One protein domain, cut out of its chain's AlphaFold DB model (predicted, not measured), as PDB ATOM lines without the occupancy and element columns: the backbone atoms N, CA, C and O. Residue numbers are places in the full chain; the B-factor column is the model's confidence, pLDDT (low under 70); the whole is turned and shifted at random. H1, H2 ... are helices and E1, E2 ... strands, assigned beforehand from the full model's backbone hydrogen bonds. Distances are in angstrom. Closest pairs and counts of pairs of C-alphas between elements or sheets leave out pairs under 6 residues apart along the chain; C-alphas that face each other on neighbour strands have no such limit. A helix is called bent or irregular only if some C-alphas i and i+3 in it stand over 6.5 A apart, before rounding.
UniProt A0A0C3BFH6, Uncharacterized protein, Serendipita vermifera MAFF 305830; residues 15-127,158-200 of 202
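AT A GLANCE: This is residues 15 to 127 and 158 to 200 of the 202 residues of an uncharacterized protein of Serendipita vermifera MAFF 305830 (UniProt A0A0C3BFH6). Four helices, H2, H3, H4 and H5, pack in a ring, each touching the next, and H1 packs with its first part on H2 and H3. The short strand E1 runs beside H2, H6 is near H3 at the margin of the group, and residues 158 to 165 stick out as a free arm. The printed part has 156 residues with six named helices and one named strand, in the order H1, E1, H2, H3, H4, H5, H6, and its class is mostly helix. It is compact, with a radius of gyration of the C-alphas of 16.2 A, and spans 51 by 42 by 28 A.

HOW THE PARTS SIT: H1, residues 23 to 41, touches H2, residues 61 to 72, with its residues 23 to 27 alone; the closest C-alphas are those of Thr 23 and Gly 63, 5.5 A apart, at a shallow tilt of 27 degrees, the same way. H1 touches H3, residues 77 to 91, with its residues 24 to 31 alone, closest at the C-alphas of Lys 31 and Val 77, 5.6 A, at a shallow tilt of 12 degrees, opposite ways. E1, residues 56 to 59, pairs with no named strand; its closest C-alpha pair to H2 is Met 57 and Ala 67, 5.2 A. H2 and H3 form a helical hairpin, closest at the C-alphas of Thr 69 and Ala 80, 5.6 A, with a tilt of 37 degrees, only just steep. H3 and H4, residues 102 to 119, form another, closest at the C-alphas of Val 91 and Asn 105, 5.5 A, with a tilt of 32 degrees, only just shallow. H5, residues 170 to 182, touches H4, closest at the C-alphas of Pro 102 and Leu 182, 6.0 A, and touches H2 with residues 61 to 65 of H2 alone, closest at the C-alphas of Gly 61 and Leu 178, 4.5 A. H1 to H5 without E1 form a bundle, a group of helices side by side. H2 and H4 are apart. H6, residues 186 to 198, is near H3 and close to but not clearly touching H1, with the C-alphas of Tyr 24 and Leu 196 7.1 A apart. In H1, H2, H3 and H4 every O i to N i+4 pair is within hydrogen-bond range; in H5 7 of 9 are, in H6 8 of 9.

IN THESE COORDINATES: H1 begins at C-alpha 23 (18.352, -49.858, -36.266) and is 26.4 A long. E1 measures 10.4 A, H2 15.7 A, H3 21.1 A and H4 25.5 A. H5, 18.4 A, is irregular: C-alphas 177 and 180 are 7.3 A apart. H6, 18.5 A, ends at C-alpha 198 (10.681, -61.195, -40.588).

THE WHOLE: The two C-alphas farthest apart are those of Gly 42 and Lys 98, 51.1 A. Residues 128 to 157 are not printed, and C-alphas 127 and 158 are 10.9 A apart across this cut. The link H1 to E1, 14 residues, is long. Mean pLDDT of the printed part is 74.2; 59 residues are under 70, among them residues 158 to 173 and 176 to 200.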
ATOM      1  N   SER A  15      25.372 -44.931 -29.113       90.62
ATOM      2  CA  SER A  15      25.665 -44.820 -30.542       90.62
ATOM      3  C   SER A  15      24.939 -45.907 -31.317       90.62
ATOM      4  O   SER A  15      25.110 -47.087 -31.019       90.62
ATOM      5  N   PHE A  16      24.177 -45.510 -32.333       89.94
ATOM      6  CA  PHE A  16      23.549 -46.431 -33.271       89.94
ATOM      7  C   PHE A  16      24.494 -46.717 -34.440       89.94
ATOM      8  O   PHE A  16      24.875 -45.807 -35.182       89.94
ATOM      9  N   ASP A  17      24.873 -47.984 -34.592       83.38
ATOM     10  CA  ASP A  17      25.729 -48.449 -35.682       83.38
ATOM     11  C   ASP A  17      24.894 -48.708 -36.944       83.38
ATOM     12  O   ASP A  17      23.780 -49.213 -36.857       83.38
ATOM     13  N   ASN A  18      25.436 -48.399 -38.123       66.44
ATOM     14  CA  ASN A  18      24.798 -48.570 -39.433       66.44
ATOM     15  C   ASN A  18      23.408 -47.909 -39.593       66.44
ATOM     16  O   ASN A  18      22.396 -48.342 -39.052       66.44
ATOM     17  N   GLY A  19      23.297 -46.914 -40.480       66.81
ATOM     18  CA  GLY A  19      22.053 -46.151 -40.693       66.81
ATOM     19  C   GLY A  19      20.923 -46.842 -41.458       66.81
ATOM     20  O   GLY A  19      20.133 -46.162 -42.112       66.81
ATOM     21  N   GLY A  20      20.870 -48.172 -41.418       75.31
ATOM     22  CA  GLY A  20      19.911 -49.001 -42.140       75.31
ATOM     23  C   GLY A  20      18.864 -49.681 -41.243       75.31
ATOM     24  O   GLY A  20      18.710 -49.332 -40.071       75.31
ATOM     25  N   PRO A  21      18.151 -50.687 -41.780       72.00
ATOM     26  CA  PRO A  21      17.052 -51.383 -41.098       72.00
ATOM     27  C   PRO A  21      17.462 -52.075 -39.787       72.00
ATOM     28  O   PRO A  21      16.652 -52.201 -38.874       72.00
ATOM     29  N   GLY A  22      18.744 -52.425 -39.628       83.44
ATOM     30  CA  GLY A  22      19.292 -52.960 -38.372       83.44
ATOM     31  C   GLY A  22      19.155 -52.029 -37.156       83.44
ATOM     32  O   GLY A  22      19.389 -52.463 -36.029       83.44
ATOM     33  N   THR A  23      18.736 -50.772 -37.355       90.31
ATOM     34  CA  THR A  23      18.352 -49.858 -36.266       90.31
ATOM     35  C   THR A  23      17.213 -50.431 -35.412       90.31
ATOM     36  O   THR A  23      17.205 -50.231 -34.202       90.31
ATOM     37  N   TYR A  24      16.284 -51.195 -36.002       91.31
ATOM     38  CA  TYR A  24      15.181 -51.811 -35.256       91.31
ATOM     39  C   TYR A  24      15.690 -52.781 -34.180       91.31
ATOM     40  O   TYR A  24      15.332 -52.662 -33.011       91.31
ATOM     41  N   SER A  25      16.616 -53.674 -34.538       92.44
ATOM     42  CA  SER A  25      17.240 -54.606 -33.591       92.44
ATOM     43  C   SER A  25      17.990 -53.876 -32.472       92.44
ATOM     44  O   SER A  25      17.951 -54.297 -31.319       92.44
ATOM     45  N   GLN A  26      18.636 -52.749 -32.787       93.88
ATOM     46  CA  GLN A  26      19.302 -51.915 -31.784       93.88
ATOM     47  C   GLN A  26      18.305 -51.277 -30.821       93.88
ATOM     48  O   GLN A  26      18.537 -51.297 -29.616       93.88
ATOM     49  N   LEU A  27      17.168 -50.781 -31.313       94.88
ATOM     50  CA  LEU A  27      16.100 -50.274 -30.453       94.88
ATOM     51  C   LEU A  27      15.531 -51.357 -29.531       94.88
ATOM     52  O   LEU A  27      15.266 -51.058 -28.373       94.88
ATOM     53  N   LEU A  28      15.410 -52.609 -29.983       95.50
ATOM     54  CA  LEU A  28      15.006 -53.721 -29.111       95.50
ATOM     55  C   LEU A  28      16.032 -53.994 -28.000       95.50
ATOM     56  O   LEU A  28      15.649 -54.210 -26.849       95.50
ATOM     57  N   MET A  29      17.333 -53.922 -28.306       95.62
ATOM     58  CA  MET A  29      18.379 -54.028 -27.281       95.62
ATOM     59  C   MET A  29      18.289 -52.887 -26.263       95.62
ATOM     60  O   MET A  29      18.359 -53.130 -25.058       95.62
ATOM     61  N   ILE A  30      18.081 -51.653 -26.731       95.56
ATOM     62  CA  ILE A  30      17.887 -50.500 -25.846       95.56
ATOM     63  C   ILE A  30      16.611 -50.655 -25.024       95.56
ATOM     64  O   ILE A  30      16.646 -50.384 -23.831       95.56
ATOM     65  N   LYS A  31      15.519 -51.165 -25.602       95.81
ATOM     66  CA  LYS A  31      14.277 -51.443 -24.872       95.81
ATOM     67  C   LYS A  31      14.559 -52.372 -23.701       95.81
ATOM     68  O   LYS A  31      14.286 -52.002 -22.564       95.81
ATOM     69  N   LYS A  32      15.222 -53.505 -23.959       96.25
ATOM     70  CA  LYS A  32      15.560 -54.455 -22.898       96.25
ATOM     71  C   LYS A  32      16.476 -53.850 -21.834       96.25
ATOM     72  O   LYS A  32      16.310 -54.115 -20.645       96.25
ATOM     73  N   TYR A  33      17.435 -53.025 -22.247       95.44
ATOM     74  CA  TYR A  33      18.286 -52.295 -21.313       95.44
ATOM     75  C   TYR A  33      17.472 -51.356 -20.407       95.44
ATOM     76  O   TYR A  33      17.682 -51.362 -19.195       95.44
ATOM     77  N   MET A  34      16.520 -50.599 -20.967       94.50
ATOM     78  CA  MET A  34      15.672 -49.691 -20.189       94.50
ATOM     79  C   MET A  34      14.725 -50.438 -19.239       94.50
ATOM     80  O   MET A  34      14.555 -49.967 -18.121       94.50
ATOM     81  N   GLU A  35      14.175 -51.593 -19.636       94.56
ATOM     82  CA  GLU A  35      13.365 -52.473 -18.763       94.56
ATOM     83  C   GLU A  35      14.172 -52.910 -17.523       94.56
ATOM     84  O   GLU A  35      13.759 -52.744 -16.374       94.56
ATOM     85  N   ILE A  36      15.401 -53.394 -17.738       95.25
ATOM     86  CA  ILE A  36      16.296 -53.796 -16.639       95.25
ATOM     87  C   ILE A  36      16.650 -52.589 -15.757       95.25
ATOM     88  O   ILE A  36      16.784 -52.711 -14.537       95.25
ATOM     89  N   LEU A  37      16.840 -51.415 -16.360       92.06
ATOM     90  CA  LEU A  37      17.151 -50.192 -15.631       92.06
ATOM     91  C   LEU A  37      15.965 -49.719 -14.782       92.06
ATOM     92  O   LEU A  37      16.167 -49.345 -13.627       92.06
ATOM     93  N   SER A  38      14.740 -49.780 -15.309       93.19
ATOM     94  CA  SER A  38      13.527 -49.413 -14.576       93.19
ATOM     95  C   SER A  38      13.291 -50.318 -13.372       93.19
ATOM     96  O   SER A  38      13.010 -49.815 -12.284       93.19
ATOM     97  N   GLU A  39      13.516 -51.628 -13.525       94.69
ATOM     98  CA  GLU A  39      13.454 -52.592 -12.420       94.69
ATOM     99  C   GLU A  39      14.462 -52.244 -11.319       94.69
ATOM    100  O   GLU A  39      14.109 -52.187 -10.140       94.69
ATOM    101  N   LYS A  40      15.714 -51.951 -11.695       93.12
ATOM    102  CA  LYS A  40      16.776 -51.588 -10.742       93.12
ATOM    103  C   LYS A  40      16.507 -50.279 -10.008       93.12
ATOM    104  O   LYS A  40      16.896 -50.145  -8.851       93.12
ATOM    105  N   LEU A  41      15.889 -49.315 -10.683       90.38
ATOM    106  CA  LEU A  41      15.554 -48.010 -10.118       90.38
ATOM    107  C   LEU A  41      14.214 -48.016  -9.362       90.38
ATOM    108  O   LEU A  41      13.906 -47.042  -8.680       90.38
ATOM    109  N   GLY A  42      13.421 -49.089  -9.467       92.88
ATOM    110  CA  GLY A  42      12.098 -49.184  -8.845       92.88
ATOM    111  C   GLY A  42      11.083 -48.190  -9.419       92.88
ATOM    112  O   GLY A  42      10.163 -47.773  -8.717       92.88
ATOM    113  N   ILE A  43      11.260 -47.782 -10.676       91.25
ATOM    114  CA  ILE A  43      10.397 -46.825 -11.378       91.25
ATOM    115  C   ILE A  43       9.700 -47.513 -12.549       91.25
ATOM    116  O   ILE A  43      10.194 -48.492 -13.092       91.25
ATOM    117  N   SER A  44       8.531 -47.010 -12.942       90.44
ATOM    118  CA  SER A  44       7.774 -47.585 -14.059       90.44
ATOM    119  C   SER A  44       8.493 -47.369 -15.394       90.44
ATOM    120  O   SER A  44       8.965 -46.264 -15.669       90.44
ATOM    121  N   GLU A  45       8.486 -48.387 -16.260       85.19
ATOM    122  CA  GLU A  45       8.932 -48.297 -17.663       85.19
ATOM    123  C   GLU A  45       8.267 -47.140 -18.423       85.19
ATOM    124  O   GLU A  45       8.887 -46.487 -19.261       85.19
ATOM    125  N   GLU A  46       7.029 -46.798 -18.058       86.69
ATOM    126  CA  GLU A  46       6.276 -45.694 -18.654       86.69
ATOM    127  C   GLU A  46       6.882 -44.316 -18.336       86.69
ATOM    128  O   GLU A  46       6.599 -43.336 -19.037       86.69
ATOM    129  N   VAL A  47       7.722 -44.225 -17.298       87.44
ATOM    130  CA  VAL A  47       8.376 -43.002 -16.799       87.44
ATOM    131  C   VAL A  47       9.839 -42.930 -17.228       87.44
ATOM    132  O   VAL A  47      10.333 -41.841 -17.508       87.44
ATOM    133  N   VAL A  48      10.517 -44.069 -17.351       88.81
ATOM    134  CA  VAL A  48      11.926 -44.109 -17.752       88.81
ATOM    135  C   VAL A  48      12.102 -43.587 -19.177       88.81
ATOM    136  O   VAL A  48      11.347 -43.936 -20.087       88.81
ATOM    137  N   ARG A  49      13.094 -42.719 -19.390       90.31
ATOM    138  CA  ARG A  49      13.449 -42.198 -20.715       90.31
ATOM    139  C   ARG A  49      14.939 -42.372 -20.963       90.31
ATOM    140  O   ARG A  49      15.731 -41.975 -20.112       90.31
ATOM    141  N   PRO A  50      15.358 -42.860 -22.142       92.00
ATOM    142  CA  PRO A  50      16.777 -42.903 -22.492       92.00
ATOM    143  C   PRO A  50      17.473 -41.543 -22.338       92.00
ATOM    144  O   PRO A  50      18.607 -41.479 -21.879       92.00
ATOM    145  N   ALA A  51      16.777 -40.442 -22.633       88.31
ATOM    146  CA  ALA A  51      17.318 -39.087 -22.517       88.31
ATOM    147  C   ALA A  51      17.558 -38.590 -21.074       88.31
ATOM    148  O   ALA A  51      17.927 -37.428 -20.908       88.31
ATOM    149  N   ASP A  52      17.296 -39.413 -20.055       88.25
ATOM    150  CA  ASP A  52      17.666 -39.156 -18.653       88.25
ATOM    151  C   ASP A  52      18.890 -39.963 -18.201       88.25
ATOM    152  O   ASP A  52      19.408 -39.739 -17.111       88.25
ATOM    153  N   HIS A  53      19.358 -40.896 -19.035       87.88
ATOM    154  CA  HIS A  53      20.426 -41.834 -18.690       87.88
ATOM    155  C   HIS A  53      21.621 -41.778 -19.645       87.88
ATOM    156  O   HIS A  53      22.715 -42.180 -19.260       87.88
ATOM    157  N   PHE A  54      21.427 -41.275 -20.866       87.88
ATOM    158  CA  PHE A  54      22.494 -41.052 -21.834       87.88
ATOM    159  C   PHE A  54      22.713 -39.554 -22.028       87.88
ATOM    160  O   PHE A  54      21.791 -38.838 -22.423       87.88
ATOM    161  N   ASP A  55      23.945 -39.099 -21.806       82.12
ATOM    162  CA  ASP A  55      24.351 -37.710 -22.042       82.12
ATOM    163  C   ASP A  55      24.382 -37.398 -23.543       82.12
ATOM    164  O   ASP A  55      24.092 -36.285 -23.988       82.12
ATOM    165  N   LEU A  56      24.733 -38.403 -24.343       83.12
ATOM    166  CA  LEU A  56      24.882 -38.282 -25.781       83.12
ATOM    167  C   LEU A  56      24.207 -39.447 -26.499       83.12
ATOM    168  O   LEU A  56      24.493 -40.608 -26.212       83.12
ATOM    169  N   MET A  57      23.397 -39.123 -27.506       87.25
ATOM    170  CA  MET A  57      22.919 -40.079 -28.501       87.25
ATOM    171  C   MET A  57      23.415 -39.694 -29.896       87.25
ATOM    172  O   MET A  57      23.371 -38.527 -30.280       87.25
ATOM    173  N   THR A  58      23.897 -40.659 -30.671       86.44
ATOM    174  CA  THR A  58      24.434 -40.416 -32.019       86.44
ATOM    175  C   THR A  58      24.052 -41.526 -32.987       86.44
ATOM    176  O   THR A  58      23.811 -42.665 -32.587       86.44
ATOM    177  N   GLY A  59      23.988 -41.191 -34.273       84.25
ATOM    178  CA  GLY A  59      23.711 -42.147 -35.334       84.25
ATOM    179  C   GLY A  59      23.651 -41.504 -36.718       84.25
ATOM    180  O   GLY A  59      23.656 -40.281 -36.876       84.25
ATOM    181  N   VAL A  60      23.576 -42.356 -37.739       80.88
ATOM    182  CA  VAL A  60      23.390 -41.973 -39.151       80.88
ATOM    183  C   VAL A  60      22.139 -42.628 -39.713       80.88
ATOM    184  O   VAL A  60      21.712 -43.651 -39.185       80.88
ATOM    185  N   GLY A  61      21.532 -42.075 -40.768       83.06
ATOM    186  CA  GLY A  61      20.338 -42.671 -41.378       83.06
ATOM    187  C   GLY A  61      19.225 -42.912 -40.356       83.06
ATOM    188  O   GLY A  61      18.887 -42.022 -39.573       83.06
ATOM    189  N   PHE A  62      18.689 -44.132 -40.332       85.88
ATOM    190  CA  PHE A  62      17.685 -44.532 -39.344       85.88
ATOM    191  C   PHE A  62      18.200 -44.514 -37.899       85.88
ATOM    192  O   PHE A  62      17.436 -44.173 -37.002       85.88
ATOM    193  N   GLY A  63      19.489 -44.773 -37.666       88.12
ATOM    194  CA  GLY A  63      20.106 -44.619 -36.347       88.12
ATOM    195  C   GLY A  63      20.146 -43.158 -35.887       88.12
ATOM    196  O   GLY A  63      19.970 -42.870 -34.709       88.12
ATOM    197  N   GLY A  64      20.305 -42.218 -36.825       85.56
ATOM    198  CA  GLY A  64      20.188 -40.782 -36.552       85.56
ATOM    199  C   GLY A  64      18.754 -40.376 -36.210       85.56
ATOM    200  O   GLY A  64      18.541 -39.605 -35.276       85.56
ATOM    201  N   LEU A  65      17.766 -40.951 -36.908       86.44
ATOM    202  CA  LEU A  65      16.351 -40.792 -36.560       86.44
ATOM    203  C   LEU A  65      16.055 -41.348 -35.158       86.44
ATOM    204  O   LEU A  65      15.417 -40.659 -34.373       86.44
ATOM    205  N   ALA A  66      16.568 -42.535 -34.817       90.25
ATOM    206  CA  ALA A  66      16.412 -43.136 -33.492       90.25
ATOM    207  C   ALA A  66      17.032 -42.266 -32.384       90.25
ATOM    208  O   ALA A  66      16.383 -41.984 -31.374       90.25
ATOM    209  N   ALA A  67      18.260 -41.783 -32.594       88.50
ATOM    210  CA  ALA A  67      18.925 -40.859 -31.678       88.50
ATOM    211  C   ALA A  67      18.127 -39.554 -31.507       88.50
ATOM    212  O   ALA A  67      17.988 -39.051 -30.392       88.50
ATOM    213  N   PHE A  68      17.541 -39.035 -32.587       85.88
ATOM    214  CA  PHE A  68      16.668 -37.866 -32.539       85.88
ATOM    215  C   PHE A  68      15.377 -38.126 -31.752       85.88
ATOM    216  O   PHE A  68      15.042 -37.352 -30.854       85.88
ATOM    217  N   THR A  69      14.665 -39.220 -32.029       89.38
ATOM    218  CA  THR A  69      13.412 -39.548 -31.335       89.38
ATOM    219  C   THR A  69      13.635 -39.799 -29.844       89.38
ATOM    220  O   THR A  69      12.894 -39.286 -29.009       89.38
ATOM    221  N   LEU A  70      14.689 -40.535 -29.488       90.88
ATOM    222  CA  LEU A  70      14.988 -40.867 -28.097       90.88
ATOM    223  C   LEU A  70      15.565 -39.684 -27.326       90.88
ATOM    224  O   LEU A  70      15.167 -39.452 -26.188       90.88
ATOM    225  N   GLY A  71      16.493 -38.942 -27.931       86.00
ATOM    226  CA  GLY A  71      17.223 -37.866 -27.270       86.00
ATOM    227  C   GLY A  71      16.472 -36.540 -27.300       86.00
ATOM    228  O   GLY A  71      16.189 -35.952 -26.255       86.00
ATOM    229  N   TYR A  72      16.144 -36.072 -28.505       80.81
ATOM    230  CA  TYR A  72      15.578 -34.742 -28.719       80.81
ATOM    231  C   TYR A  72      14.075 -34.701 -28.425       80.81
ATOM    232  O   TYR A  72      13.635 -33.889 -27.613       80.81
ATOM    233  N   LEU A  73      13.296 -35.624 -29.002       84.44
ATOM    234  CA  LEU A  73      11.855 -35.731 -28.717       84.44
ATOM    235  C   LEU A  73      11.557 -36.397 -27.366       84.44
ATOM    236  O   LEU A  73      10.409 -36.401 -26.925       84.44
ATOM    237  N   ARG A  74      12.585 -36.940 -26.697       87.19
ATOM    238  CA  ARG A  74      12.482 -37.625 -25.397       87.19
ATOM    239  C   ARG A  74      11.422 -38.722 -25.388       87.19
ATOM    240  O   ARG A  74      10.729 -38.927 -24.387       87.19
ATOM    241  N   MET A  75      11.291 -39.415 -26.513       90.69
ATOM    242  CA  MET A  75      10.392 -40.546 -26.633       90.69
ATOM    243  C   MET A  75      10.837 -41.683 -25.719       90.69
ATOM    244  O   MET A  75      12.023 -41.867 -25.425       90.69
ATOM    245  N   ARG A  76       9.866 -42.491 -25.311       92.75
ATOM    246  CA  ARG A  76      10.159 -43.839 -24.840       92.75
ATOM    247  C   ARG A  76      10.643 -44.721 -25.989       92.75
ATOM    248  O   ARG A  76      10.498 -44.383 -27.163       92.75
ATOM    249  N   VAL A  77      11.211 -45.873 -25.642       94.38
ATOM    250  CA  VAL A  77      11.761 -46.787 -26.648       94.38
ATOM    251  C   VAL A  77      10.669 -47.392 -27.535       94.38
ATOM    252  O   VAL A  77      10.875 -47.493 -28.738       94.38
ATOM    253  N   ASP A  78       9.497 -47.719 -26.985       94.31
ATOM    254  CA  ASP A  78       8.315 -48.160 -27.745       94.31
ATOM    255  C   ASP A  78       7.862 -47.098 -28.758       94.31
ATOM    256  O   ASP A  78       7.739 -47.379 -29.946       94.31
ATOM    257  N   GLN A  79       7.747 -45.846 -28.318       93.75
ATOM    258  CA  GLN A  79       7.371 -44.729 -29.186       93.75
ATOM    259  C   GLN A  79       8.399 -44.484 -30.302       93.75
ATOM    260  O   GLN A  79       8.032 -44.184 -31.438       93.75
ATOM    261  N   ALA A  80       9.694 -44.624 -29.999       92.88
ATOM    262  CA  ALA A  80      10.752 -44.510 -30.998       92.88
ATOM    263  C   ALA A  80      10.744 -45.676 -32.000       92.88
ATOM    264  O   ALA A  80      11.035 -45.467 -33.179       92.88
ATOM    265  N   ILE A  81      10.385 -46.885 -31.558       93.88
ATOM    266  CA  ILE A  81      10.165 -48.034 -32.444       93.88
ATOM    267  C   ILE A  81       9.012 -47.736 -33.405       93.88
ATOM    268  O   ILE A  81       9.195 -47.866 -34.615       93.88
ATOM    269  N   ASP A  82       7.871 -47.265 -32.905       92.62
ATOM    270  CA  ASP A  82       6.718 -46.928 -33.745       92.62
ATOM    271  C   ASP A  82       7.066 -45.840 -34.769       92.62
ATOM    272  O   ASP A  82       6.789 -45.979 -35.963       92.62
ATOM    273  N   ALA A  83       7.755 -44.785 -34.326       90.75
ATOM    274  CA  ALA A  83       8.247 -43.718 -35.193       90.75
ATOM    275  C   ALA A  83       9.161 -44.248 -36.312       90.75
ATOM    276  O   ALA A  83       9.021 -43.852 -37.477       90.75
ATOM    277  N   LEU A  84      10.077 -45.164 -35.979       89.75
ATOM    278  CA  LEU A  84      10.940 -45.815 -36.958       89.75
ATOM    279  C   LEU A  84      10.113 -46.635 -37.957       89.75
ATOM    280  O   LEU A  84      10.297 -46.470 -39.161       89.75
ATOM    281  N   LEU A  85       9.194 -47.482 -37.488       88.81
ATOM    282  CA  LEU A  85       8.385 -48.359 -38.341       88.81
ATOM    283  C   LEU A  85       7.464 -47.579 -39.286       88.81
ATOM    284  O   LEU A  85       7.375 -47.921 -40.470       88.81
ATOM    285  N   ILE A  86       6.835 -46.504 -38.802       87.56
ATOM    286  CA  ILE A  86       6.020 -45.593 -39.619       87.56
ATOM    287  C   ILE A  86       6.885 -44.962 -40.714       87.56
ATOM    288  O   ILE A  86       6.511 -44.971 -41.889       87.56
ATOM    289  N   THR A  87       8.072 -44.469 -40.350       84.62
ATOM    290  CA  THR A  87       8.992 -43.834 -41.304       84.62
ATOM    291  C   THR A  87       9.497 -44.836 -42.344       84.62
ATOM    292  O   THR A  87       9.463 -44.556 -43.542       84.62
ATOM    293  N   VAL A  88       9.920 -46.028 -41.918       82.38
ATOM    294  CA  VAL A  88      10.382 -47.103 -42.811       82.38
ATOM    295  C   VAL A  88       9.271 -47.526 -43.772       82.38
ATOM    296  O   VAL A  88       9.525 -47.644 -44.968       82.38
ATOM    297  N   SER A  89       8.040 -47.700 -43.286       81.50
ATOM    298  CA  SER A  89       6.898 -48.118 -44.113       81.50
ATOM    299  C   SER A  89       6.500 -47.063 -45.146       81.50
ATOM    300  O   SER A  89       6.153 -47.412 -46.274       81.50
ATOM    301  N   ALA A  90       6.601 -45.776 -44.798       78.44
ATOM    302  CA  ALA A  90       6.338 -44.680 -45.727       78.44
ATOM    303  C   ALA A  90       7.367 -44.629 -46.868       78.44
ATOM    304  O   ALA A  90       7.011 -44.373 -48.017       78.44
ATOM    305  N   VAL A  91       8.642 -44.887 -46.566       71.75
ATOM    306  CA  VAL A  91       9.730 -44.837 -47.554       71.75
ATOM    307  C   VAL A  91       9.834 -46.134 -48.365       71.75
ATOM    308  O   VAL A  91      10.205 -46.100 -49.537       71.75
ATOM    309  N   PHE A  92       9.466 -47.274 -47.775       71.06
ATOM    310  CA  PHE A  92       9.577 -48.603 -48.382       71.06
ATOM    311  C   PHE A  92       8.241 -49.358 -48.361       71.06
ATOM    312  O   PHE A  92       8.133 -50.386 -47.682       71.06
ATOM    313  N   PRO A  93       7.231 -48.905 -49.131       65.19
ATOM    314  CA  PRO A  93       5.924 -49.555 -49.177       65.19
ATOM    315  C   PRO A  93       6.044 -51.033 -49.572       65.19
ATOM    316  O   PRO A  93       6.972 -51.443 -50.277       65.19
ATOM    317  N   GLN A  94       5.134 -51.872 -49.072       55.34
ATOM    318  CA  GLN A  94       5.216 -53.329 -49.229       55.34
ATOM    319  C   GLN A  94       5.030 -53.820 -50.677       55.34
ATOM    320  O   GLN A  94       5.480 -54.918 -50.996       55.34
ATOM    321  N   GLU A  95       4.456 -53.009 -51.566       53.75
ATOM    322  CA  GLU A  95       3.990 -53.465 -52.876       53.75
ATOM    323  C   GLU A  95       5.055 -53.519 -53.984       53.75
ATOM    324  O   GLU A  95       6.114 -52.897 -53.929       53.75
ATOM    325  N   HIS A  96       4.724 -54.297 -55.018       49.19
ATOM    326  CA  HIS A  96       5.495 -54.660 -56.211       49.19
ATOM    327  C   HIS A  96       5.847 -53.489 -57.158       49.19
ATOM    328  O   HIS A  96       5.964 -53.692 -58.372       49.19
ATOM    329  N   GLU A  97       6.039 -52.269 -56.652       48.44
ATOM    330  CA  GLU A  97       6.522 -51.145 -57.454       48.44
ATOM    331  C   GLU A  97       7.977 -51.402 -57.873       48.44
ATOM    332  O   GLU A  97       8.939 -51.266 -57.116       48.44
ATOM    333  N   LYS A  98       8.142 -51.816 -59.134       51.38
ATOM    334  CA  LYS A  98       9.427 -52.137 -59.782       51.38
ATOM    335  C   LYS A  98      10.366 -50.929 -59.933       51.38
ATOM    336  O   LYS A  98      11.517 -51.101 -60.364       51.38
ATOM    337  N   THR A  99       9.919 -49.738 -59.556       50.41
ATOM    338  CA  THR A  99      10.606 -48.462 -59.751       50.41
ATOM    339  C   THR A  99      10.824 -47.780 -58.406       50.41
ATOM    340  O   THR A  99       9.910 -47.217 -57.820       50.41
ATOM    341  N   LEU A 100      12.067 -47.840 -57.920       59.81
ATOM    342  CA  LEU A 100      12.549 -46.943 -56.875       59.81
ATOM    343  C   LEU A 100      12.738 -45.581 -57.540       59.81
ATOM    344  O   LEU A 100      13.725 -45.402 -58.251       59.81
ATOM    345  N   ASP A 101      11.785 -44.673 -57.369       69.62
ATOM    346  CA  ASP A 101      11.986 -43.266 -57.702       69.62
ATOM    347  C   ASP A 101      12.574 -42.549 -56.469       69.62
ATOM    348  O   ASP A 101      11.876 -42.395 -55.457       69.62
ATOM    349  N   PRO A 102      13.860 -42.145 -56.500       66.75
ATOM    350  CA  PRO A 102      14.501 -41.467 -55.377       66.75
ATOM    351  C   PRO A 102      13.810 -40.151 -55.004       66.75
ATOM    352  O   PRO A 102      13.810 -39.774 -53.830       66.75
ATOM    353  N   GLU A 103      13.206 -39.457 -55.974       69.94
ATOM    354  CA  GLU A 103      12.528 -38.184 -55.738       69.94
ATOM    355  C   GLU A 103      11.196 -38.406 -55.010       69.94
ATOM    356  O   GLU A 103      10.980 -37.832 -53.938       69.94
ATOM    357  N   ALA A 104      10.366 -39.342 -55.489       71.50
ATOM    358  CA  ALA A 104       9.151 -39.754 -54.785       71.50
ATOM    359  C   ALA A 104       9.437 -40.286 -53.369       71.50
ATOM    360  O   ALA A 104       8.715 -39.950 -52.429       71.50
ATOM    361  N   ASN A 105      10.504 -41.067 -53.173       72.56
ATOM    362  CA  ASN A 105      10.878 -41.564 -51.843       72.56
ATOM    363  C   ASN A 105      11.344 -40.435 -50.911       72.56
ATOM    364  O   ASN A 105      11.046 -40.465 -49.717       72.56
ATOM    365  N   THR A 106      12.011 -39.409 -51.450       73.44
ATOM    366  CA  THR A 106      12.363 -38.196 -50.695       73.44
ATOM    367  C   THR A 106      11.113 -37.433 -50.262       73.44
ATOM    368  O   THR A 106      11.040 -36.984 -49.118       73.44
ATOM    369  N   MET A 107      10.099 -37.331 -51.127       76.12
ATOM    370  CA  MET A 107       8.819 -36.709 -50.767       76.12
ATOM    371  C   MET A 107       8.061 -37.513 -49.705       76.12
ATOM    372  O   MET A 107       7.603 -36.931 -48.723       76.12
ATOM    373  N   LYS A 108       7.977 -38.843 -49.856       80.69
ATOM    374  CA  LYS A 108       7.354 -39.737 -48.863       80.69
ATOM    375  C   LYS A 108       8.041 -39.619 -47.505       80.69
ATOM    376  O   LYS A 108       7.372 -39.489 -46.482       80.69
ATOM    377  N   LEU A 109       9.373 -39.585 -47.500       78.75
ATOM    378  CA  LEU A 109      10.144 -39.385 -46.284       78.75
ATOM    379  C   LEU A 109       9.872 -38.013 -45.653       78.75
ATOM    380  O   LEU A 109       9.649 -37.920 -44.447       78.75
ATOM    381  N   ARG A 110       9.894 -36.943 -46.458       79.69
ATOM    382  CA  ARG A 110       9.615 -35.582 -45.986       79.69
ATOM    383  C   ARG A 110       8.252 -35.501 -45.317       79.69
ATOM    384  O   ARG A 110       8.139 -34.886 -44.260       79.69
ATOM    385  N   LEU A 111       7.247 -36.130 -45.918       82.94
ATOM    386  CA  LEU A 111       5.901 -36.191 -45.368       82.94
ATOM    387  C   LEU A 111       5.875 -36.972 -44.048       82.94
ATOM    388  O   LEU A 111       5.326 -36.477 -43.073       82.94
ATOM    389  N   ALA A 112       6.529 -38.135 -43.984       82.94
ATOM    390  CA  ALA A 112       6.605 -38.935 -42.761       82.94
ATOM    391  C   ALA A 112       7.252 -38.163 -41.599       82.94
ATOM    392  O   ALA A 112       6.715 -38.152 -40.493       82.94
ATOM    393  N   ILE A 113       8.362 -37.462 -41.858       81.44
ATOM    394  CA  ILE A 113       9.019 -36.622 -40.848       81.44
ATOM    395  C   ILE A 113       8.134 -35.434 -40.461       81.44
ATOM    396  O   ILE A 113       8.041 -35.114 -39.281       81.44
ATOM    397  N   SER A 114       7.472 -34.787 -41.422       82.19
ATOM    398  CA  SER A 114       6.585 -33.652 -41.128       82.19
ATOM    399  C   SER A 114       5.431 -34.089 -40.221       82.19
ATOM    400  O   SER A 114       5.212 -33.480 -39.180       82.19
ATOM    401  N   ASN A 115       4.790 -35.216 -40.537       84.44
ATOM    402  CA  ASN A 115       3.720 -35.796 -39.725       84.44
ATOM    403  C   ASN A 115       4.209 -36.203 -38.327       84.44
ATOM    404  O   ASN A 115       3.489 -36.028 -37.342       84.44
ATOM    405  N   LEU A 116       5.434 -36.734 -38.226       83.56
ATOM    406  CA  LEU A 116       6.065 -37.010 -36.940       83.56
ATOM    407  C   LEU A 116       6.203 -35.710 -36.135       83.56
ATOM    408  O   LEU A 116       5.718 -35.643 -35.014       83.56
ATOM    409  N   LEU A 117       6.783 -34.652 -36.698       80.69
ATOM    410  CA  LEU A 117       6.941 -33.377 -35.990       80.69
ATOM    411  C   LEU A 117       5.592 -32.773 -35.564       80.69
ATOM    412  O   LEU A 117       5.451 -32.350 -34.415       80.69
ATOM    413  N   GLU A 118       4.579 -32.817 -36.430       83.81
ATOM    414  CA  GLU A 118       3.223 -32.345 -36.122       83.81
ATOM    415  C   GLU A 118       2.573 -33.130 -34.976       83.81
ATOM    416  O   GLU A 118       1.999 -32.531 -34.064       83.81
ATOM    417  N   THR A 119       2.718 -34.460 -34.971       84.06
ATOM    418  CA  THR A 119       2.217 -35.332 -33.890       84.06
ATOM    419  C   THR A 119       2.805 -34.928 -32.538       84.06
ATOM    420  O   THR A 119       2.121 -34.952 -31.514       84.06
ATOM    421  N   TRP A 120       4.059 -34.481 -32.543       79.50
ATOM    422  CA  TRP A 120       4.782 -34.020 -31.362       79.50
ATOM    423  C   TRP A 120       4.644 -32.510 -31.112       79.50
ATOM    424  O   TRP A 120       5.353 -31.957 -30.274       79.50
ATOM    425  N   LYS A 121       3.693 -31.848 -31.790       79.50
ATOM    426  CA  LYS A 121       3.392 -30.408 -31.682       79.50
ATOM    427  C   LYS A 121       4.607 -29.513 -31.946       79.50
ATOM    428  O   LYS A 121       4.701 -28.411 -31.408       79.50
ATOM    429  N   MET A 122       5.529 -29.985 -32.778       72.56
ATOM    430  CA  MET A 122       6.714 -29.246 -33.187       72.56
ATOM    431  C   MET A 122       6.496 -28.644 -34.570       72.56
ATOM    432  O   MET A 122       6.033 -29.317 -35.488       72.56
ATOM    433  N   SER A 123       6.860 -27.372 -34.736       68.12
ATOM    434  CA  SER A 123       6.880 -26.760 -36.066       68.12
ATOM    435  C   SER A 123       8.041 -27.334 -36.881       68.12
ATOM    436  O   SER A 123       9.145 -27.498 -36.355       68.12
ATOM    437  N   ALA A 124       7.836 -27.589 -38.173       63.59
ATOM    438  CA  ALA A 124       8.903 -28.014 -39.082       63.59
ATOM    439  C   ALA A 124      10.055 -26.990 -39.165       63.59
ATOM    440  O   ALA A 124      11.210 -27.375 -39.370       63.59
ATOM    441  N   ASP A 125       9.739 -25.711 -38.936       63.41
ATOM    442  CA  ASP A 125      10.676 -24.583 -38.911       63.41
ATOM    443  C   ASP A 125      11.302 -24.355 -37.528       63.41
ATOM    444  O   ASP A 125      12.074 -23.412 -37.345       63.41
ATOM    445  N   THR A 126      10.984 -25.202 -36.540       66.50
ATOM    446  CA  THR A 126      11.601 -25.114 -35.213       66.50
ATOM    447  C   THR A 126      13.109 -25.236 -35.373       66.50
ATOM    448  O   THR A 126      13.621 -26.161 -36.014       66.50
ATOM    449  N   SER A 127      13.825 -24.279 -34.786       63.34
ATOM    450  CA  SER A 127      15.275 -24.341 -34.698       63.34
ATOM    451  C   SER A 127      15.665 -25.620 -33.965       63.34
ATOM    452  O   SER A 127      15.183 -25.894 -32.869       63.34
ATOM    453  N   GLN A 158      23.545 -27.651 -29.415       47.38
ATOM    454  CA  GLN A 158      24.179 -26.471 -28.794       47.38
ATOM    455  C   GLN A 158      25.175 -25.768 -29.737       47.38
ATOM    456  O   GLN A 158      25.662 -26.393 -30.685       47.38
ATOM    457  N   PRO A 159      25.525 -24.490 -29.501       39.25
ATOM    458  CA  PRO A 159      26.525 -23.795 -30.306       39.25
ATOM    459  C   PRO A 159      27.912 -24.441 -30.163       39.25
ATOM    460  O   PRO A 159      28.539 -24.371 -29.113       39.25
ATOM    461  N   ALA A 160      28.418 -25.036 -31.244       43.53
ATOM    462  CA  ALA A 160      29.839 -25.325 -31.384       43.53
ATOM    463  C   ALA A 160      30.529 -24.070 -31.944       43.53
ATOM    464  O   ALA A 160      30.178 -23.608 -33.030       43.53
ATOM    465  N   GLU A 161      31.526 -23.527 -31.241       43.81
ATOM    466  CA  GLU A 161      32.261 -22.318 -31.660       43.81
ATOM    467  C   GLU A 161      32.993 -22.461 -33.013       43.81
ATOM    468  O   GLU A 161      33.494 -21.472 -33.546       43.81
ATOM    469  N   ARG A 162      33.078 -23.669 -33.597       36.81
ATOM    470  CA  ARG A 162      33.938 -23.951 -34.762       36.81
ATOM    471  C   ARG A 162      33.344 -24.880 -35.831       36.81
ATOM    472  O   ARG A 162      34.081 -25.680 -36.399       36.81
ATOM    473  N   VAL A 163      32.047 -24.800 -36.148       42.75
ATOM    474  CA  VAL A 163      31.478 -25.545 -37.299       42.75
ATOM    475  C   VAL A 163      30.569 -24.658 -38.162       42.75
ATOM    476  O   VAL A 163      29.725 -23.919 -37.661       42.75
ATOM    477  N   SER A 164      30.798 -24.711 -39.480       41.19
ATOM    478  CA  SER A 164      30.353 -23.728 -40.485       41.19
ATOM    479  C   SER A 164      28.969 -23.981 -41.098       41.19
ATOM    480  O   SER A 164      28.484 -23.120 -41.830       41.19
ATOM    481  N   THR A 165      28.318 -25.118 -40.858       46.03
ATOM    482  CA  THR A 165      27.044 -25.440 -41.519       46.03
ATOM    483  C   THR A 165      25.945 -25.677 -40.492       46.03
ATOM    484  O   THR A 165      25.903 -26.684 -39.795       46.03
ATOM    485  N   ARG A 166      25.061 -24.682 -40.385       52.41
ATOM    486  CA  ARG A 166      23.910 -24.659 -39.480       52.41
ATOM    487  C   ARG A 166      22.665 -25.039 -40.285       52.41
ATOM    488  O   ARG A 166      22.292 -24.259 -41.163       52.41
ATOM    489  N   PRO A 167      22.021 -26.194 -40.055       52.53
ATOM    490  CA  PRO A 167      20.723 -26.439 -40.665       52.53
ATOM    491  C   PRO A 167      19.707 -25.454 -40.070       52.53
ATOM    492  O   PRO A 167      19.583 -25.330 -38.855       52.53
ATOM    493  N   SER A 168      19.014 -24.719 -40.939       54.72
ATOM    494  CA  SER A 168      18.077 -23.654 -40.561       54.72
ATOM    495  C   SER A 168      16.730 -24.165 -40.041       54.72
ATOM    496  O   SER A 168      15.980 -23.385 -39.468       54.72
ATOM    497  N   SER A 169      16.420 -25.453 -40.228       65.50
ATOM    498  CA  SER A 169      15.179 -26.089 -39.770       65.50
ATOM    499  C   SER A 169      15.401 -27.556 -39.388       65.50
ATOM    500  O   SER A 169      16.245 -28.251 -39.966       65.50
ATOM    501  N   MET A 170      14.615 -28.038 -38.424       67.69
ATOM    502  CA  MET A 170      14.623 -29.431 -37.958       67.69
ATOM    503  C   MET A 170      14.289 -30.424 -39.069       67.69
ATOM    504  O   MET A 170      14.936 -31.465 -39.200       67.69
ATOM    505  N   LEU A 171      13.325 -30.063 -39.920       66.56
ATOM    506  CA  LEU A 171      12.955 -30.860 -41.083       66.56
ATOM    507  C   LEU A 171      14.147 -31.048 -42.032       66.56
ATOM    508  O   LEU A 171      14.381 -32.155 -42.514       66.56
ATOM    509  N   TYR A 172      14.934 -29.995 -42.274       69.56
ATOM    510  CA  TYR A 172      16.105 -30.080 -43.146       69.56
ATOM    511  C   TYR A 172      17.202 -30.977 -42.559       69.56
ATOM    512  O   TYR A 172      17.768 -31.795 -43.283       69.56
ATOM    513  N   ALA A 173      17.460 -30.894 -41.250       67.31
ATOM    514  CA  ALA A 173      18.428 -31.764 -40.578       67.31
ATOM    515  C   ALA A 173      18.039 -33.254 -40.667       67.31
ATOM    516  O   ALA A 173      18.876 -34.102 -40.980       67.31
ATOM    517  N   LEU A 174      16.757 -33.572 -40.466       71.31
ATOM    518  CA  LEU A 174      16.238 -34.941 -40.544       71.31
ATOM    519  C   LEU A 174      16.213 -35.491 -41.977       71.31
ATOM    520  O   LEU A 174      16.539 -36.657 -42.203       71.31
ATOM    521  N   LEU A 175      15.892 -34.655 -42.967       70.88
ATOM    522  CA  LEU A 175      15.999 -35.035 -44.379       70.88
ATOM    523  C   LEU A 175      17.443 -35.367 -44.756       70.88
ATOM    524  O   LEU A 175      17.702 -36.380 -45.404       70.88
ATOM    525  N   LEU A 176      18.389 -34.542 -44.310       66.81
ATOM    526  CA  LEU A 176      19.814 -34.738 -44.536       66.81
ATOM    527  C   LEU A 176      20.357 -36.041 -43.925       66.81
ATOM    528  O   LEU A 176      21.234 -36.664 -44.527       66.81
ATOM    529  N   LEU A 177      19.830 -36.475 -42.775       65.75
ATOM    530  CA  LEU A 177      20.197 -37.745 -42.136       65.75
ATOM    531  C   LEU A 177      19.868 -38.962 -43.002       65.75
ATOM    532  O   LEU A 177      20.633 -39.924 -43.055       65.75
ATOM    533  N   LEU A 178      18.720 -38.921 -43.667       68.81
ATOM    534  CA  LEU A 178      18.130 -40.073 -44.341       68.81
ATOM    535  C   LEU A 178      18.359 -40.047 -45.862       68.81
ATOM    536  O   LEU A 178      18.249 -41.081 -46.521       68.81
ATOM    537  N   HIS A 179      18.778 -38.907 -46.418       66.06
ATOM    538  CA  HIS A 179      19.092 -38.731 -47.838       66.06
ATOM    539  C   HIS A 179      20.102 -39.753 -48.415       66.06
ATOM    540  O   HIS A 179      19.867 -40.255 -49.517       66.06
ATOM    541  N   PRO A 180      21.198 -40.142 -47.724       60.50
ATOM    542  CA  PRO A 180      22.117 -41.168 -48.233       60.50
ATOM    543  C   PRO A 180      21.454 -42.542 -48.385       60.50
ATOM    544  O   PRO A 180      21.821 -43.317 -49.267       60.50
ATOM    545  N   PHE A 181      20.460 -42.838 -47.544       59.09
ATOM    546  CA  PHE A 181      19.727 -44.100 -47.565       59.09
ATOM    547  C   PHE A 181      18.722 -44.158 -48.725       59.09
ATOM    548  O   PHE A 181      18.563 -45.200 -49.356       59.09
ATOM    549  N   LEU A 182      18.138 -43.013 -49.094       55.47
ATOM    550  CA  LEU A 182      17.274 -42.874 -50.275       55.47
ATOM    551  C   LEU A 182      18.014 -43.082 -51.606       55.47
ATOM    552  O   LEU A 182      17.384 -43.336 -52.631       55.47
ATOM    553  N   ARG A 183      19.351 -42.990 -51.595       52.94
ATOM    554  CA  ARG A 183      20.214 -43.167 -52.773       52.94
ATOM    555  C   ARG A 183      20.754 -44.591 -52.941       52.94
ATOM    556  O   ARG A 183      21.477 -44.840 -53.907       52.94
ATOM    557  N   GLN A 184      20.455 -45.517 -52.022       50.09
ATOM    558  CA  GLN A 184      20.961 -46.889 -52.108       50.09
ATOM    559  C   GLN A 184      20.267 -47.707 -53.212       50.09
ATOM    560  O   GLN A 184      19.064 -47.612 -53.441       50.09
ATOM    561  N   SER A 185      21.060 -48.539 -53.897       41.03
ATOM    562  CA  SER A 185      20.617 -49.438 -54.971       41.03
ATOM    563  C   SER A 185      19.764 -50.610 -54.453       41.03
ATOM    564  O   SER A 185      19.912 -51.048 -53.310       41.03
ATOM    565  N   LYS A 186      18.914 -51.162 -55.338       44.59
ATOM    566  CA  LYS A 186      17.925 -52.241 -55.111       44.59
ATOM    567  C   LYS A 186      18.418 -53.423 -54.256       44.59
ATOM    568  O   LYS A 186      17.614 -54.023 -53.551       44.59
ATOM    569  N   SER A 187      19.700 -53.781 -54.305       41.19
ATOM    570  CA  SER A 187      20.249 -54.973 -53.639       41.19
ATOM    571  C   SER A 187      20.420 -54.838 -52.119       41.19
ATOM    572  O   SER A 187      20.102 -55.779 -51.396       41.19
ATOM    573  N   GLY A 188      20.865 -53.682 -51.613       41.62
ATOM    574  CA  GLY A 188      21.050 -53.464 -50.166       41.62
ATOM    575  C   GLY A 188      19.724 -53.306 -49.413       41.62
ATOM    576  O   GLY A 188      19.573 -53.729 -48.268       41.62
ATOM    577  N   LEU A 189      18.726 -52.764 -50.108       44.69
ATOM    578  CA  LEU A 189      17.425 -52.420 -49.555       44.69
ATOM    579  C   LEU A 189      16.488 -53.630 -49.401       44.69
ATOM    580  O   LEU A 189      15.755 -53.730 -48.421       44.69
ATOM    581  N   VAL A 190      16.548 -54.589 -50.332       44.25
ATOM    582  CA  VAL A 190      15.762 -55.837 -50.273       44.25
ATOM    583  C   VAL A 190      16.218 -56.735 -49.116       44.25
ATOM    584  O   VAL A 190      15.381 -57.355 -48.462       44.25
ATOM    585  N   CYS A 191      17.522 -56.768 -48.821       43.34
ATOM    586  CA  CYS A 191      18.075 -57.563 -47.723       43.34
ATOM    587  C   CYS A 191      17.663 -56.997 -46.351       43.34
ATOM    588  O   CYS A 191      17.198 -57.738 -45.488       43.34
ATOM    589  N   GLY A 192      17.719 -55.671 -46.185       44.47
ATOM    590  CA  GLY A 192      17.286 -55.015 -44.952       44.47
ATOM    591  C   GLY A 192      15.763 -55.001 -44.739       44.47
ATOM    592  O   GLY A 192      15.313 -55.113 -43.602       44.47
ATOM    593  N   LYS A 193      14.958 -54.930 -45.811       45.00
ATOM    594  CA  LYS A 193      13.485 -55.009 -45.741       45.00
ATOM    595  C   LYS A 193      13.005 -56.391 -45.284       45.00
ATOM    596  O   LYS A 193      12.089 -56.470 -44.477       45.00
ATOM    597  N   ARG A 194      13.633 -57.469 -45.773       44.03
ATOM    598  CA  ARG A 194      13.312 -58.841 -45.351       44.03
ATOM    599  C   ARG A 194      13.638 -59.057 -43.871       44.03
ATOM    600  O   ARG A 194      12.767 -59.495 -43.137       44.03
ATOM    601  N   ALA A 195      14.820 -58.630 -43.423       47.28
ATOM    602  CA  ALA A 195      15.225 -58.740 -42.020       47.28
ATOM    603  C   ALA A 195      14.319 -57.950 -41.052       47.28
ATOM    604  O   ALA A 195      14.069 -58.399 -39.938       47.28
ATOM    605  N   LEU A 196      13.811 -56.783 -41.471       48.00
ATOM    606  CA  LEU A 196      12.952 -55.943 -40.629       48.00
ATOM    607  C   LEU A 196      11.501 -56.448 -40.572       48.00
ATOM    608  O   LEU A 196      10.857 -56.300 -39.543       48.00
ATOM    609  N   LEU A 197      10.998 -57.068 -41.645       48.44
ATOM    610  CA  LEU A 197       9.646 -57.640 -41.684       48.44
ATOM    611  C   LEU A 197       9.573 -59.048 -41.077       48.44
ATOM    612  O   LEU A 197       8.580 -59.368 -40.433       48.44
ATOM    613  N   GLU A 198      10.613 -59.873 -41.231       48.84
ATOM    614  CA  GLU A 198      10.681 -61.195 -40.588       48.84
ATOM    615  C   GLU A 198      10.780 -61.069 -39.057       48.84
ATOM    616  O   GLU A 198      10.162 -61.852 -38.348       48.84
ATOM    617  N   GLY A 199      11.438 -60.023 -38.539       42.47
ATOM    618  CA  GLY A 199      11.494 -59.730 -37.099       42.47
ATOM    619  C   GLY A 199      10.251 -59.054 -36.497       42.47
ATOM    620  O   GLY A 199      10.253 -58.761 -35.305       42.47
ATOM    621  N   LEU A 200       9.214 -58.760 -37.294       40.56
ATOM    622  CA  LEU A 200       7.913 -58.250 -36.823       40.56
ATOM    623  C   LEU A 200       6.840 -59.353 -36.747       40.56
ATOM    624  O   LEU A 200       5.707 -59.073 -36.360       40.56
TER     625      LEU A 200